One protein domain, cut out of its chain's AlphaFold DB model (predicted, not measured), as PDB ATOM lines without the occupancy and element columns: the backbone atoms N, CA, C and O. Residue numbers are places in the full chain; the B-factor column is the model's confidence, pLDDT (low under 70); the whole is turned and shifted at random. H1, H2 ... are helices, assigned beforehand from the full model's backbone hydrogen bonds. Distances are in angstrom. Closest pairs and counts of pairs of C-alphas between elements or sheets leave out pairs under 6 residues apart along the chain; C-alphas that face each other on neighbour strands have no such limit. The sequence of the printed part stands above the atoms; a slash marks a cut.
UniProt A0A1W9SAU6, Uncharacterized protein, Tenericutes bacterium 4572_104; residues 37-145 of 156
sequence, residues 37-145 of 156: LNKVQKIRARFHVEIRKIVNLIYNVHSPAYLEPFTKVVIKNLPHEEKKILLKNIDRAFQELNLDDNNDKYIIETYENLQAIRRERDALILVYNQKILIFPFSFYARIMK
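Overview. This is residues 37 to 145 of the 156 residues of an uncharacterized protein of Tenericutes bacterium 4572_104 (UniProt A0A1W9SAU6). Two long helices, H1 and H4, lie side by side and run opposite ways; the shorter H3 packs at a slant on the later part of H1, and the very short H2 packs on that part of H1 too. Beyond the last residue of H4 the chain turns, and the small helix H5 stands crosswise past that end of the pair. Look for 109 printed residues with five named helices, H1 to H5 in order along the chain, and no named strand; the class is all helix. The whole is loose, with a radius of gyration of the C-alphas of 16.7 A, and its outline is a rod spanning 54 by 25 by 18 A.

Arrangement. Begin at H1, residues 37 to 62, the hub, which touches three other helices. Go on to H2, residues 68 to 71, which touches residues 52 to 59 of H1 alone; the closest C-alphas, those of Asn 56 and Thr 71, are 5.9 A apart. Next comes H3, residues 80 to 95, whose residues 87 to 93 alone touch residues 51 to 58 of H1, closest at the C-alphas of Val 55 and Ile 90, 7.0 A apart. H1 and H3 run the same way at a steep tilt of 45 degrees. H2 and H3 are close but not clearly touching, with the closest C-alphas, those of Phe 70 and Leu 86, 7.6 A apart. Then find H4, residues 105 to 131, which touches H1 with 26 pairs of C-alphas within 8 A. Their closest C-alphas, those of Ile 43 and Arg 121, are 5.7 A apart, and the two run opposite ways at a shallow tilt of 24 degrees. H3 and H4 are close but not clearly touching, closest at the C-alphas of Phe 94 and Ile 108, 7.6 A apart; they run opposite ways at a shallow tilt of 33 degrees, only just short of steep. Last is H5, residues 137 to 143, about perpendicular to H4 at 88 degrees and close to it but not clearly touching, with the C-alphas of Lys 131 and Phe 137 closest at 6.5 A. H5 is apart from H1, H2 and H3. In H1, H3, H4 and H5 every O i to N i+4 pair is within hydrogen-bond range; H2 is too short for such a pair.

Along the chain. Find C-alpha 37 at (22.015, 22.126, 15.888); from there H1 runs 37.4 A to C-alpha 62 at (30.386, 0.620, 45.368). H2 measures 5.5 A from first to last C-alpha, and H3 measures 22.8 A. H4 covers 39.4 A, and H5 runs 10.0 A to C-alpha 143 at (21.339, 19.879, 1.487).

Size, cuts and confidence. The two C-alphas farthest apart, those of Asp 100 and Ile 143, are 54.5 A apart. The printed part has no cut, and no link is long. Its mean pLDDT is 92.3, and no printed residue is under 70.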
ATOM      1  N   LEU A  37      20.979  23.154  15.906       96.00
ATOM      2  CA  LEU A  37      22.015  22.126  15.888       96.00
ATOM      3  C   LEU A  37      23.064  22.356  16.988       96.00
ATOM      4  O   LEU A  37      23.421  21.420  17.705       96.00
ATOM      5  N   ASN A  38      23.535  23.594  17.156       96.44
ATOM      6  CA  ASN A  38      24.521  23.940  18.179       96.44
ATOM      7  C   ASN A  38      23.977  23.717  19.597       96.44
ATOM      8  O   ASN A  38      24.702  23.202  20.453       96.44
ATOM      9  N   LYS A  39      22.701  24.048  19.849       96.62
ATOM     10  CA  LYS A  39      22.036  23.757  21.132       96.62
ATOM     11  C   LYS A  39      22.055  22.259  21.423       96.62
ATOM     12  O   LYS A  39      22.530  21.855  22.488       96.62
ATOM     13  N   VAL A  40      21.628  21.440  20.457       96.69
ATOM     14  CA  VAL A  40      21.616  19.972  20.573       96.69
ATOM     15  C   VAL A  40      23.022  19.416  20.814       96.69
ATOM     16  O   VAL A  40      23.220  18.574  21.689       96.69
ATOM     17  N   GLN A  41      24.033  19.892  20.087       95.75
ATOM     18  CA  GLN A  41      25.412  19.434  20.276       95.75
ATOM     19  C   GLN A  41      25.955  19.780  21.667       95.75
ATOM     20  O   GLN A  41      26.559  18.923  22.318       95.75
ATOM     21  N   LYS A  42      25.694  20.999  22.158       96.50
ATOM     22  CA  LYS A  42      26.122  21.443  23.489       96.50
ATOM     23  C   LYS A  42      25.496  20.596  24.596       96.50
ATOM     24  O   LYS A  42      26.210  20.148  25.493       96.50
ATOM     25  N   ILE A  43      24.184  20.343  24.543       96.75
ATOM     26  CA  ILE A  43      23.518  19.513  25.559       96.75
ATOM     27  C   ILE A  43      23.956  18.046  25.476       96.75
ATOM     28  O   ILE A  43      24.202  17.436  26.510       96.75
ATOM     29  N   ARG A  44      24.168  17.488  24.274       95.19
ATOM     30  CA  ARG A  44      24.699  16.122  24.110       95.19
ATOM     31  C   ARG A  44      26.092  15.967  24.720       95.19
ATOM     32  O   ARG A  44      26.369  14.947  25.342       95.19
ATOM     33  N   ALA A  45      26.962  16.962  24.554       94.94
ATOM     34  CA  ALA A  45      28.285  16.950  25.169       94.94
ATOM     35  C   ALA A  45      28.195  16.967  26.702       94.94
ATOM     36  O   ALA A  45      28.819  16.123  27.343       94.94
ATOM     37  N   ARG A  46      27.371  17.861  27.276       95.62
ATOM     38  CA  ARG A  46      27.106  17.909  28.727       95.62
ATOM     39  C   ARG A  46      26.569  16.574  29.248       95.62
ATOM     40  O   ARG A  46      27.089  16.050  30.222       95.62
ATOM     41  N   PHE A  47      25.610  15.980  28.543       96.50
ATOM     42  CA  PHE A  47      25.032  14.687  28.901       96.50
ATOM     43  C   PHE A  47      26.074  13.562  28.968       96.50
ATOM     44  O   PHE A  47      26.125  12.829  29.947       96.50
ATOM     45  N   HIS A  48      26.960  13.448  27.971       95.50
ATOM     46  CA  HIS A  48      28.020  12.433  28.007       95.50
ATOM     47  C   HIS A  48      29.027  12.651  29.149       95.50
ATOM     48  O   HIS A  48      29.581  11.681  29.660       95.50
ATOM     49  N   VAL A  49      29.283  13.908  29.528       94.44
ATOM     50  CA  VAL A  49      30.148  14.236  30.671       94.44
ATOM     51  C   VAL A  49      29.500  13.789  31.977       94.44
ATOM     52  O   VAL A  49      30.173  13.142  32.774       94.44
ATOM     53  N   GLU A  50      28.212  14.070  32.176       95.06
ATOM     54  CA  GLU A  50      27.505  13.642  33.389       95.06
ATOM     55  C   GLU A  50      27.398  12.123  33.507       95.06
ATOM     56  O   GLU A  50      27.672  11.589  34.576       95.06
ATOM     57  N   ILE A  51      27.129  11.408  32.404       96.06
ATOM     58  CA  ILE A  51      27.188   9.936  32.401       96.06
ATOM     59  C   ILE A  51      28.552   9.456  32.909       96.06
ATOM     60  O   ILE A  51      28.634   8.571  33.754       96.06
ATOM     61  N   ARG A  52      29.645  10.040  32.411       95.25
ATOM     62  CA  ARG A  52      30.988   9.634  32.835       95.25
ATOM     63  C   ARG A  52      31.216   9.893  34.324       95.25
ATOM     64  O   ARG A  52      31.808   9.054  34.996       95.25
ATOM     65  N   LYS A  53      30.780  11.051  34.827       93.75
ATOM     66  CA  LYS A  53      30.919  11.407  36.243       93.75
ATOM     67  C   LYS A  53      30.196  10.404  37.130       93.75
ATOM     68  O   LYS A  53      30.827   9.868  38.035       93.75
ATOM     69  N   ILE A  54      28.928  10.108  36.839       95.00
ATOM     70  CA  ILE A  54      28.148   9.194  37.674       95.00
ATOM     71  C   ILE A  54      28.690   7.765  37.637       95.00
ATOM     72  O   ILE A  54      28.784   7.131  38.679       95.00
ATOM     73  N   VAL A  55      29.120   7.279  36.466       94.88
ATOM     74  CA  VAL A  55      29.698   5.933  36.328       94.88
ATOM     75  C   VAL A  55      30.944   5.809  37.189       94.88
ATOM     76  O   VAL A  55      31.067   4.860  37.957       94.88
ATOM     77  N   ASN A  56      31.845   6.788  37.100       93.31
ATOM     78  CA  ASN A  56      33.059   6.803  37.906       93.31
ATOM     79  C   ASN A  56      32.749   6.910  39.399       93.31
ATOM     80  O   ASN A  56      33.407   6.262  40.203       93.31
ATOM     81  N   LEU A  57      31.765   7.727  39.768       92.50
ATOM     82  CA  LEU A  57      31.418   7.945  41.161       92.50
ATOM     83  C   LEU A  57      30.831   6.679  41.796       92.50
ATOM     84  O   LEU A  57      31.345   6.223  42.811       92.50
ATOM     85  N   ILE A  58      29.832   6.066  41.154       92.38
ATOM     86  CA  ILE A  58      29.242   4.801  41.608       92.38
ATOM     87  C   ILE A  58      30.311   3.709  41.668       92.38
ATOM     88  O   ILE A  58      30.396   2.979  42.653       92.38
ATOM     89  N   TYR A  59      31.158   3.605  40.641       92.69
ATOM     90  CA  TYR A  59      32.207   2.591  40.605       92.69
ATOM     91  C   TYR A  59      33.241   2.758  41.724       92.69
ATOM     92  O   TYR A  59      33.639   1.776  42.345       92.69
ATOM     93  N   ASN A  60      33.645   3.988  42.030       91.19
ATOM     94  CA  ASN A  60      34.634   4.239  43.076       91.19
ATOM     95  C   ASN A  60      34.100   3.982  44.491       91.19
ATOM     96  O   ASN A  60      34.892   3.646  45.365       91.19
ATOM     97  N   VAL A  61      32.795   4.156  44.723       89.38
ATOM     98  CA  VAL A  61      32.184   3.952  46.048       89.38
ATOM     99  C   VAL A  61      31.741   2.500  46.241       89.38
ATOM    100  O   VAL A  61      32.057   1.898  47.261       89.38
ATOM    101  N   HIS A  62      31.062   1.921  45.246       87.69
ATOM    102  CA  HIS A  62      30.386   0.620  45.368       87.69
ATOM    103  C   HIS A  62      30.994  -0.488  44.503       87.69
ATOM    104  O   HIS A  62      30.689  -1.662  44.691       87.69
ATOM    105  N   SER A  63      31.843  -0.134  43.532       89.69
ATOM    106  CA  SER A  63      32.535  -1.070  42.625       89.69
ATOM    107  C   SER A  63      31.655  -2.164  41.981       89.69
ATOM    108  O   SER A  63      32.078  -3.321  41.910       89.69
ATOM    109  N   PRO A  64      30.449  -1.856  41.457       90.69
ATOM    110  CA  PRO A  64      29.633  -2.864  40.793       90.69
ATOM    111  C   PRO A  64      30.301  -3.358  39.501       90.69
ATOM    112  O   PRO A  64      30.631  -2.575  38.604       90.69
ATOM    113  N   ALA A  65      30.423  -4.682  39.367       90.44
ATOM    114  CA  ALA A  65      31.088  -5.334  38.234       90.44
ATOM    115  C   ALA A  65      30.487  -4.955  36.865       90.44
ATOM    116  O   ALA A  65      31.195  -4.867  35.866       90.44
ATOM    117  N   TYR A  66      29.181  -4.671  36.801       91.56
ATOM    118  CA  TYR A  66      28.499  -4.316  35.553       91.56
ATOM    119  C   TYR A  66      28.806  -2.893  35.047       91.56
ATOM    120  O   TYR A  66      28.508  -2.590  33.888       91.56
ATOM    121  N   LEU A  67      29.389  -2.014  35.874       92.12
ATOM    122  CA  LEU A  67      29.847  -0.684  35.444       92.12
ATOM    123  C   LEU A  67      31.327  -0.656  35.056       92.12
ATOM    124  O   LEU A  67      31.722   0.246  34.313       92.12
ATOM    125  N   GLU A  68      32.126  -1.641  35.484       91.31
ATOM    126  CA  GLU A  68      33.565  -1.716  35.196       91.31
ATOM    127  C   GLU A  68      33.895  -1.496  33.707       91.31
ATOM    128  O   GLU A  68      34.746  -0.639  33.423       91.31
ATOM    129  N   PRO A  69      33.203  -2.142  32.737       90.50
ATOM    130  CA  PRO A  69      33.521  -1.981  31.318       90.50
ATOM    131  C   PRO A  69      33.385  -0.539  30.821       90.50
ATOM    132  O   PRO A  69      34.037  -0.156  29.854       90.50
ATOM    133  N   PHE A  70      32.563   0.281  31.478       91.50
ATOM    134  CA  PHE A  70      32.247   1.643  31.046       91.50
ATOM    135  C   PHE A  70      33.155   2.711  31.670       91.50
ATOM    136  O   PHE A  70      33.206   3.832  31.165       91.50
ATOM    137  N   THR A  71      33.921   2.378  32.714       89.88
ATOM    138  CA  THR A  71      34.815   3.322  33.423       89.88
ATOM    139  C   THR A  71      35.973   3.830  32.555       89.88
ATOM    140  O   THR A  71      36.403   4.983  32.666       89.88
ATOM    141  N   LYS A  72      36.472   2.983  31.646       86.94
ATOM    142  CA  LYS A  72      37.625   3.271  30.771       86.94
ATOM    143  C   LYS A  72      37.226   3.716  29.364       86.94
ATOM    144  O   LYS A  72      38.090   4.102  28.578       86.94
ATOM    145  N   VAL A  73      35.936   3.686  29.031       89.81
ATOM    146  CA  VAL A  73      35.461   3.956  27.670       89.81
ATOM    147  C   VAL A  73      35.110   5.430  27.482       89.81
ATOM    148  O   VAL A  73      34.603   6.120  28.368       89.81
ATOM    149  N   VAL A  74      35.358   5.939  26.275       90.19
ATOM    150  CA  VAL A  74      34.907   7.272  25.872       90.19
ATOM    151  C   VAL A  74      33.405   7.221  25.599       90.19
ATOM    152  O   VAL A  74      32.983   6.912  24.487       90.19
ATOM    153  N   ILE A  75      32.594   7.587  26.599       90.69
ATOM    154  CA  ILE A  75      31.119   7.548  26.541       90.69
ATOM    155  C   ILE A  75      30.556   8.163  25.254       90.69
ATOM    156  O   ILE A  75      29.619   7.632  24.669       90.69
ATOM    157  N   LYS A  76      31.142   9.260  24.756       90.81
ATOM    158  CA  LYS A  76      30.710   9.914  23.508       90.81
ATOM    159  C   LYS A  76      30.680   8.952  22.310       90.81
ATOM    160  O   LYS A  76      29.762   9.068  21.496       90.81
ATOM    161  N   ASN A  77      31.638   8.032  22.235       91.94
ATOM    162  CA  ASN A  77      31.852   7.129  21.104       91.94
ATOM    163  C   ASN A  77      31.015   5.848  21.189       91.94
ATOM    164  O   ASN A  77      30.921   5.143  20.190       91.94
ATOM    165  N   LEU A  78      30.391   5.567  22.339       92.75
ATOM    166  CA  LEU A  78      29.511   4.409  22.480       92.75
ATOM    167  C   LEU A  78      28.324   4.507  21.497       92.75
ATOM    168  O   LEU A  78      27.745   5.599  21.349       92.75
ATOM    169  N   PRO A  79      27.926   3.397  20.853       93.62
ATOM    170  CA  PRO A  79      26.659   3.290  20.138       93.62
ATOM    171  C   PRO A  79      25.463   3.666  21.021       93.62
ATOM    172  O   PRO A  79      25.529   3.624  22.251       93.62
ATOM    173  N   HIS A  80      24.351   4.048  20.396       92.06
ATOM    174  CA  HIS A  80      23.147   4.454  21.123       92.06
ATOM    175  C   HIS A  80      22.600   3.343  22.025       92.06
ATOM    176  O   HIS A  80      22.331   3.601  23.196       92.06
ATOM    177  N   GLU A  81      22.527   2.111  21.520       92.12
ATOM    178  CA  GLU A  81      22.056   0.958  22.296       92.12
ATOM    179  C   GLU A  81      22.941   0.676  23.518       92.12
ATOM    180  O   GLU A  81      22.432   0.480  24.619       92.12
ATOM    181  N   GLU A  82      24.266   0.775  23.381       93.38
ATOM    182  CA  GLU A  82      25.184   0.629  24.519       93.38
ATOM    183  C   GLU A  82      25.003   1.746  25.554       93.38
ATOM    184  O   GLU A  82      25.040   1.491  26.757       93.38
ATOM    185  N   LYS A  83      24.731   2.982  25.115       94.12
ATOM    186  CA  LYS A  83      24.386   4.081  26.031       94.12
ATOM    187  C   LYS A  83      23.063   3.829  26.753       94.12
ATOM    188  O   LYS A  83      22.965   4.173  27.925       94.12
ATOM    189  N   LYS A  84      22.063   3.227  26.100       93.31
ATOM    190  CA  LYS A  84      20.803   2.838  26.762       93.31
ATOM    191  C   LYS A  84      21.046   1.782  27.835       93.31
ATOM    192  O   LYS A  84      20.519   1.920  28.933       93.31
ATOM    193  N   ILE A  85      21.862   0.770  27.538       92.75
ATOM    194  CA  ILE A  85      22.258  -0.255  28.516       92.75
ATOM    195  C   ILE A  85      22.989   0.392  29.696       92.75
ATOM    196  O   ILE A  85      22.649   0.131  30.844       92.75
ATOM    197  N   LEU A  86      23.937   1.294  29.427       94.31
ATOM    198  CA  LEU A  86      24.656   2.023  30.469       94.31
ATOM    199  C   LEU A  86      23.717   2.838  31.366       94.31
ATOM    200  O   LEU A  86      23.847   2.786  32.583       94.31
ATOM    201  N   LEU A  87      22.754   3.557  30.785       94.88
ATOM    202  CA  LEU A  87      21.755   4.298  31.558       94.88
ATOM    203  C   LEU A  87      20.913   3.362  32.435       94.88
ATOM    204  O   LEU A  87      20.737   3.657  33.608       94.88
ATOM    205  N   LYS A  88      20.489   2.201  31.918       93.75
ATOM    206  CA  LYS A  88      19.777   1.188  32.720       93.75
ATOM    207  C   LYS A  88      20.628   0.651  33.873       93.75
ATOM    208  O   LYS A  88      20.113   0.450  34.966       93.75
ATOM    209  N   ASN A  89      21.925   0.447  33.651       94.00
ATOM    210  CA  ASN A  89      22.851   0.027  34.702       94.00
ATOM    211  C   ASN A  89      23.048   1.113  35.770       94.00
ATOM    212  O   ASN A  89      23.154   0.786  36.947       94.00
ATOM    213  N   ILE A  90      23.078   2.390  35.380       94.06
ATOM    214  CA  ILE A  90      23.118   3.521  36.319       94.06
ATOM    215  C   ILE A  90      21.822   3.577  37.137       94.06
ATOM    216  O   ILE A  90      21.888   3.703  38.355       94.06
ATOM    217  N   ASP A  91      20.663   3.443  36.487       93.62
ATOM    218  CA  ASP A  91      19.358   3.436  37.159       93.62
ATOM    219  C   ASP A  91      19.264   2.265  38.158       93.62
ATOM    220  O   ASP A  91      18.809   2.443  39.286       93.62
ATOM    221  N   ARG A  92      19.764   1.080  37.781       92.81
ATOM    222  CA  ARG A  92      19.871  -0.083  38.673       92.81
ATOM    223  C   ARG A  92      20.773   0.195  39.872       92.81
ATOM    224  O   ARG A  92      20.365  -0.057  40.997       92.81
ATOM    225  N   ALA A  93      21.979   0.711  39.634       91.19
ATOM    226  CA  ALA A  93      22.914   1.023  40.707       91.19
ATOM    227  C   ALA A  93      22.312   2.022  41.695       91.19
ATOM    228  O   ALA A  93      22.460   1.852  42.895       91.19
ATOM    229  N   PHE A  94      21.584   3.022  41.190       90.25
ATOM    230  CA  PHE A  94      20.882   3.998  42.014       90.25
ATOM    231  C   PHE A  94      19.795   3.364  42.898       90.25
ATOM    232  O   PHE A  94      19.665   3.737  44.058       90.25
ATOM    233  N   GLN A  95      19.041   2.387  42.383       90.69
ATOM    234  CA  GLN A  95      18.033   1.651  43.162       90.69
ATOM    235  C   GLN A  95      18.638   0.775  44.269       90.69
ATOM    236  O   GLN A  95      17.942   0.437  45.223       90.69
ATOM    237  N   GLU A  96      19.909   0.395  44.135       87.81
ATOM    238  CA  GLU A  96      20.654  -0.415  45.105       87.81
ATOM    239  C   GLU A  96      21.322   0.448  46.209       87.81
ATOM    240  O   GLU A  96      21.847  -0.117  47.169       87.81
ATOM    241  N   LEU A  97      21.299   1.789  46.107       85.88
ATOM    242  CA  LEU A  97      21.935   2.707  47.072       85.88
ATOM    243  C   LEU A  97      21.173   2.818  48.395       85.88
ATOM    244  O   LEU A  97      19.945   2.715  48.444       85.88
ATOM    245  N   ASN A  98      21.907   3.136  49.463       79.12
ATOM    246  CA  ASN A  98      21.316   3.435  50.758       79.12
ATOM    247  C   ASN A  98      21.113   4.950  50.903       79.12
ATOM    248  O   ASN A  98      22.065   5.709  51.064       79.12
ATOM    249  N   LEU A  99      19.854   5.395  50.879       75.38
ATOM    250  CA  LEU A  99      19.498   6.821  50.897       75.38
ATOM    251  C   LEU A  99      19.934   7.564  52.173       75.38
ATOM    252  O   LEU A  99      20.004   8.793  52.158       75.38
ATOM    253  N   ASP A 100      20.243   6.833  53.244       75.25
ATOM    254  CA  ASP A 100      20.659   7.396  54.530       75.25
ATOM    255  C   ASP A 100      22.194   7.502  54.688       75.25
ATOM    256  O   ASP A 100      22.672   8.064  55.679       75.25
ATOM    257  N   ASP A 101      22.992   6.995  53.736       79.31
ATOM    258  CA  ASP A 101      24.458   7.100  53.777       79.31
ATOM    259  C   ASP A 101      24.941   8.459  53.229       79.31
ATOM    260  O   ASP A 101      24.666   8.856  52.093       79.31
ATOM    261  N   ASN A 102      25.736   9.180  54.026       75.38
ATOM    262  CA  ASN A 102      26.363  10.437  53.613       75.38
ATOM    263  C   ASN A 102      27.283  10.282  52.388       75.38
ATOM    264  O   ASN A 102      27.440  11.250  51.639       75.38
ATOM    265  N   ASN A 103      27.876   9.105  52.166       75.44
ATOM    266  CA  ASN A 103      28.696   8.835  50.982       75.44
ATOM    267  C   ASN A 103      27.859   8.778  49.692       75.44
ATOM    268  O   ASN A 103      28.341   9.167  48.625       75.44
ATOM    269  N   ASP A 104      26.587   8.388  49.798       85.44
ATOM    270  CA  ASP A 104      25.671   8.255  48.663       85.44
ATOM    271  C   ASP A 104      25.016   9.584  48.282       85.44
ATOM    272  O   ASP A 104      24.596   9.765  47.139       85.44
ATOM    273  N   LYS A 105      25.019  10.576  49.181       86.44
ATOM    274  CA  LYS A 105      24.425  11.899  48.933       86.44
ATOM    275  C   LYS A 105      24.925  12.555  47.641       86.44
ATOM    276  O   LYS A 105      24.130  13.102  46.876       86.44
ATOM    277  N   TYR A 106      26.229  12.482  47.370       87.38
ATOM    278  CA  TYR A 106      26.803  13.053  46.147       87.38
ATOM    279  C   TYR A 106      26.463  12.229  44.891       87.38
ATOM    280  O   TYR A 106      26.315  12.790  43.800       87.38
ATOM    281  N   ILE A 107      26.284  10.909  45.031       91.44
ATOM    282  CA  ILE A 107      25.784  10.050  43.948       91.44
ATOM    283  C   ILE A 107      24.348  10.434  43.605       91.44
ATOM    284  O   ILE A 107      24.036  10.593  42.424       91.44
ATOM    285  N   ILE A 108      23.512  10.651  44.622       91.75
ATOM    286  CA  ILE A 108      22.112  11.040  44.455       91.75
ATOM    287  C   ILE A 108      22.002  12.371  43.712       91.75
ATOM    288  O   ILE A 108      21.334  12.441  42.681       91.75
ATOM    289  N   GLU A 109      22.734  13.398  44.148       91.50
ATOM    290  CA  GLU A 109      22.748  14.699  43.466       91.50
ATOM    291  C   GLU A 109      23.205  14.572  42.000       91.50
ATOM    292  O   GLU A 109      22.603  15.135  41.080       91.50
ATOM    293  N   THR A 110      24.263  13.797  41.752       93.06
ATOM    294  CA  THR A 110      24.789  13.582  40.395       93.06
ATOM    295  C   THR A 110      23.779  12.835  39.515       93.06
ATOM    296  O   THR A 110      23.636  13.146  38.329       93.06
ATOM    297  N   TYR A 111      23.041  11.883  40.084       94.69
ATOM    298  CA  TYR A 111      21.983  11.145  39.396       94.69
ATOM    299  C   TYR A 111      20.808  12.044  39.016       94.69
ATOM    300  O   TYR A 111      20.376  12.045  37.861       94.69
ATOM    301  N   GLU A 112      20.325  12.868  39.943       93.75
ATOM    302  CA  GLU A 112      19.248  13.818  39.667       93.75
ATOM    303  C   GLU A 112      19.641  14.811  38.567       93.75
ATOM    304  O   GLU A 112      18.867  15.051  37.631       93.75
ATOM    305  N   ASN A 113      20.880  15.313  38.617       95.19
ATOM    306  CA  ASN A 113      21.451  16.168  37.580       95.19
ATOM    307  C   ASN A 113      21.513  15.463  36.217       95.19
ATOM    308  O   ASN A 113      21.140  16.053  35.195       95.19
ATOM    309  N   LEU A 114      21.922  14.190  36.179       95.88
ATOM    310  CA  LEU A 114      21.909  13.389  34.955       95.88
ATOM    311  C   LEU A 114      20.492  13.273  34.377       95.88
ATOM    312  O   LEU A 114      20.312  13.481  33.174       95.88
ATOM    313  N   GLN A 115      19.490  12.964  35.204       95.19
ATOM    314  CA  GLN A 115      18.104  12.826  34.746       95.19
ATOM    315  C   GLN A 115      17.526  14.166  34.268       95.19
ATOM    316  O   GLN A 115      16.831  14.216  33.250       95.19
ATOM    317  N   ALA A 116      17.854  15.277  34.935       95.06
ATOM    318  CA  ALA A 116      17.482  16.615  34.480       95.06
ATOM    319  C   ALA A 116      18.078  16.930  33.096       95.06
ATOM    320  O   ALA A 116      17.353  17.326  32.180       95.06
ATOM    321  N   ILE A 117      19.373  16.662  32.907       95.94
ATOM    322  CA  ILE A 117      20.061  16.875  31.628       95.94
ATOM    323  C   ILE A 117      19.536  15.926  30.546       95.94
ATOM    324  O   ILE A 117      19.419  16.335  29.390       95.94
ATOM    325  N   ARG A 118      19.179  14.679  30.885       95.25
ATOM    326  CA  ARG A 118      18.538  13.731  29.958       95.25
ATOM    327  C   ARG A 118      17.242  14.312  29.401       95.25
ATOM    328  O   ARG A 118      17.081  14.339  28.181       95.25
ATOM    329  N   ARG A 119      16.367  14.821  30.276       94.81
ATOM    330  CA  ARG A 119      15.086  15.440  29.896       94.81
ATOM    331  C   ARG A 119      15.288  16.683  29.028       94.81
ATOM    332  O   ARG A 119      14.670  16.782  27.971       94.81
ATOM    333  N   GLU A 120      16.192  17.585  29.418       95.56
ATOM    334  CA  GLU A 120      16.535  18.774  28.616       95.56
ATOM    335  C   GLU A 120      17.065  18.372  27.230       95.56
ATOM    336  O   GLU A 120      16.653  18.924  26.206       95.56
ATOM    337  N   ARG A 121      17.948  17.364  27.177       95.88
ATOM    338  CA  ARG A 121      18.507  16.829  25.929       95.88
ATOM    339  C   ARG A 121      17.412  16.300  25.014       95.88
ATOM    340  O   ARG A 121      17.401  16.648  23.836       95.88
ATOM    341  N   ASP A 122      16.534  15.445  25.533       95.38
ATOM    342  CA  ASP A 122      15.475  14.816  24.745       95.38
ATOM    343  C   ASP A 122      14.458  15.845  24.240       95.38
ATOM    344  O   ASP A 122      14.080  15.789  23.070       95.38
ATOM    345  N   ALA A 123      14.110  16.850  25.048       95.19
ATOM    346  CA  ALA A 123      13.257  17.955  24.616       95.19
ATOM    347  C   ALA A 123      13.880  18.749  23.451       95.19
ATOM    348  O   ALA A 123      13.231  18.974  22.427       95.19
ATOM    349  N   LEU A 124      15.161  19.124  23.560       96.50
ATOM    350  CA  LEU A 124      15.869  19.843  22.494       96.50
ATOM    351  C   LEU A 124      16.014  19.002  21.221       96.50
ATOM    352  O   LEU A 124      15.837  19.516  20.115       96.50
ATOM    353  N   ILE A 125      16.316  17.708  21.360       96.38
ATOM    354  CA  ILE A 125      16.395  16.791  20.219       96.38
ATOM    355  C   ILE A 125      15.031  16.646  19.548       96.38
ATOM    356  O   ILE A 125      14.978  16.624  18.322       96.38
ATOM    357  N   LEU A 126      13.939  16.570  20.309       95.12
ATOM    358  CA  LEU A 126      12.591  16.467  19.761       95.12
ATOM    359  C   LEU A 126      12.246  17.696  18.913       95.12
ATOM    360  O   LEU A 126      11.842  17.535  17.760       95.12
ATOM    361  N   VAL A 127      12.492  18.903  19.431       94.69
ATOM    362  CA  VAL A 127      12.278  20.162  18.695       94.69
ATOM    363  C   VAL A 127      13.135  20.214  17.427       94.69
ATOM    364  O   VAL A 127      12.627  20.507  16.345       94.69
ATOM    365  N   TYR A 128      14.422  19.876  17.526       96.94
ATOM    366  CA  TYR A 128      15.321  19.827  16.373       96.94
ATOM    367  C   TYR A 128      14.866  18.795  15.329       96.94
ATOM    368  O   TYR A 128      14.774  19.114  14.143       96.94
ATOM    369  N   ASN A 129      14.528  17.576  15.759       96.00
ATOM    370  CA  ASN A 129      14.084  16.490  14.887       96.00
ATOM    371  C   ASN A 129      12.781  16.837  14.163       96.00
ATOM    372  O   ASN A 129      12.634  16.487  12.994       96.00
ATOM    373  N   GLN A 130      11.843  17.506  14.840       94.94
ATOM    374  CA  GLN A 130      10.622  18.018  14.218       94.94
ATOM    375  C   GLN A 130      10.946  19.118  13.208       94.94
ATOM    376  O   GLN A 130      10.480  19.062  12.071       94.94
ATOM    377  N   LYS A 131      11.795  20.081  13.580       94.19
ATOM    378  CA  LYS A 131      12.159  21.208  12.715       94.19
ATOM    379  C   LYS A 131      12.779  20.739  11.397       94.19
ATOM    380  O   LYS A 131      12.334  21.175  10.343       94.19
ATOM    381  N   ILE A 132      13.724  19.796  11.419       95.62
ATOM    382  CA  ILE A 132      14.364  19.293  10.187       95.62
ATOM    383  C   ILE A 132      13.435  18.463   9.281       95.62
ATOM    384  O   ILE A 132      13.859  18.034   8.210       95.62
ATOM    385  N   LEU A 133      12.184  18.218   9.684       94.38
ATOM    386  CA  LEU A 133      11.183  17.510   8.880       94.38
ATOM    387  C   LEU A 133      10.179  18.431   8.187       94.38
ATOM    388  O   LEU A 133       9.548  18.003   7.224       94.38
ATOM    389  N   ILE A 134      10.051  19.682   8.622       93.94
ATOM    390  CA  ILE A 134       9.015  20.600   8.137       93.94
ATOM    391  C   ILE A 134       9.582  21.499   7.030       93.94
ATOM    392  O   ILE A 134      10.716  21.962   7.118       93.94
ATOM    393  N   PHE A 135       8.814  21.761   5.969       91.25
ATOM    394  CA  PHE A 135       9.199  22.742   4.947       91.25
ATOM    395  C   PHE A 135       9.145  24.171   5.530       91.25
ATOM    396  O   PHE A 135       8.190  24.488   6.234       91.25
ATOM    397  N   PRO A 136      10.118  25.059   5.253       91.75
ATOM    398  CA  PRO A 136      11.225  24.905   4.304       91.75
ATOM    399  C   PRO A 136      12.478  24.228   4.878       91.75
ATOM    400  O   PRO A 136      13.359  23.827   4.121       91.75
ATOM    401  N   PHE A 137      12.568  24.053   6.196       93.44
ATOM    402  CA  PHE A 137      13.739  23.514   6.895       93.44
ATOM    403  C   PHE A 137      14.197  22.142   6.392       93.44
ATOM    404  O   PHE A 137      15.398  21.918   6.267       93.44
ATOM    405  N   SER A 138      13.276  21.241   6.050       93.12
ATOM    406  CA  SER A 138      13.593  19.894   5.560       93.12
ATOM    407  C   SER A 138      14.380  19.873   4.251       93.12
ATOM    408  O   SER A 138      15.241  19.010   4.061       93.12
ATOM    409  N   PHE A 139      14.147  20.850   3.371       94.62
ATOM    410  CA  PHE A 139      14.912  21.012   2.137       94.62
ATOM    411  C   PHE A 139      16.376  21.357   2.445       94.62
ATOM    412  O   PHE A 139      17.291  20.655   2.010       94.62
ATOM    413  N   TYR A 140      16.603  22.377   3.278       93.50
ATOM    414  CA  TYR A 140      17.954  22.790   3.669       93.50
ATOM    415  C   TYR A 140      18.651  21.744   4.541       93.50
ATOM    416  O   TYR A 140      19.847  21.518   4.379       93.50
ATOM    417  N   ALA A 141      17.916  21.053   5.414       94.19
ATOM    418  CA  ALA A 141      18.448  19.961   6.217       94.19
ATOM    419  C   ALA A 141      19.009  18.836   5.335       94.19
ATOM    420  O   ALA A 141      20.095  18.328   5.616       94.19
ATOM    421  N   ARG A 142      18.332  18.502   4.227       94.50
ATOM    422  CA  ARG A 142      18.822  17.528   3.240       94.50
ATOM    423  C   ARG A 142      20.094  18.009   2.541       94.50
ATOM    424  O   ARG A 142      21.046  17.239   2.446       94.50
ATOM    425  N   ILE A 143      20.141  19.274   2.108       93.94
ATOM    426  CA  ILE A 143      21.339  19.879   1.487       93.94
ATOM    427  C   ILE A 143      22.529  19.842   2.454       93.94
ATOM    428  O   ILE A 143      23.637  19.470   2.079       93.94
ATOM    429  N   MET A 144      22.287  20.183   3.716       93.00
ATOM    430  CA  MET A 144      23.298  20.220   4.772       93.00
ATOM    431  C   MET A 144      23.627  18.839   5.362       93.00
ATOM    432  O   MET A 144      24.459  18.759   6.264       93.00
ATOM    433  N   LYS A 145      22.991  17.759   4.884       94.75
ATOM    434  CA  LYS A 145      23.133  16.388   5.408       94.75
ATOM    435  C   LYS A 145      22.877  16.289   6.920       94.75
ATOM    436  O   LYS A 145      23.522  15.512   7.622       94.75
TER     437      LYS A 145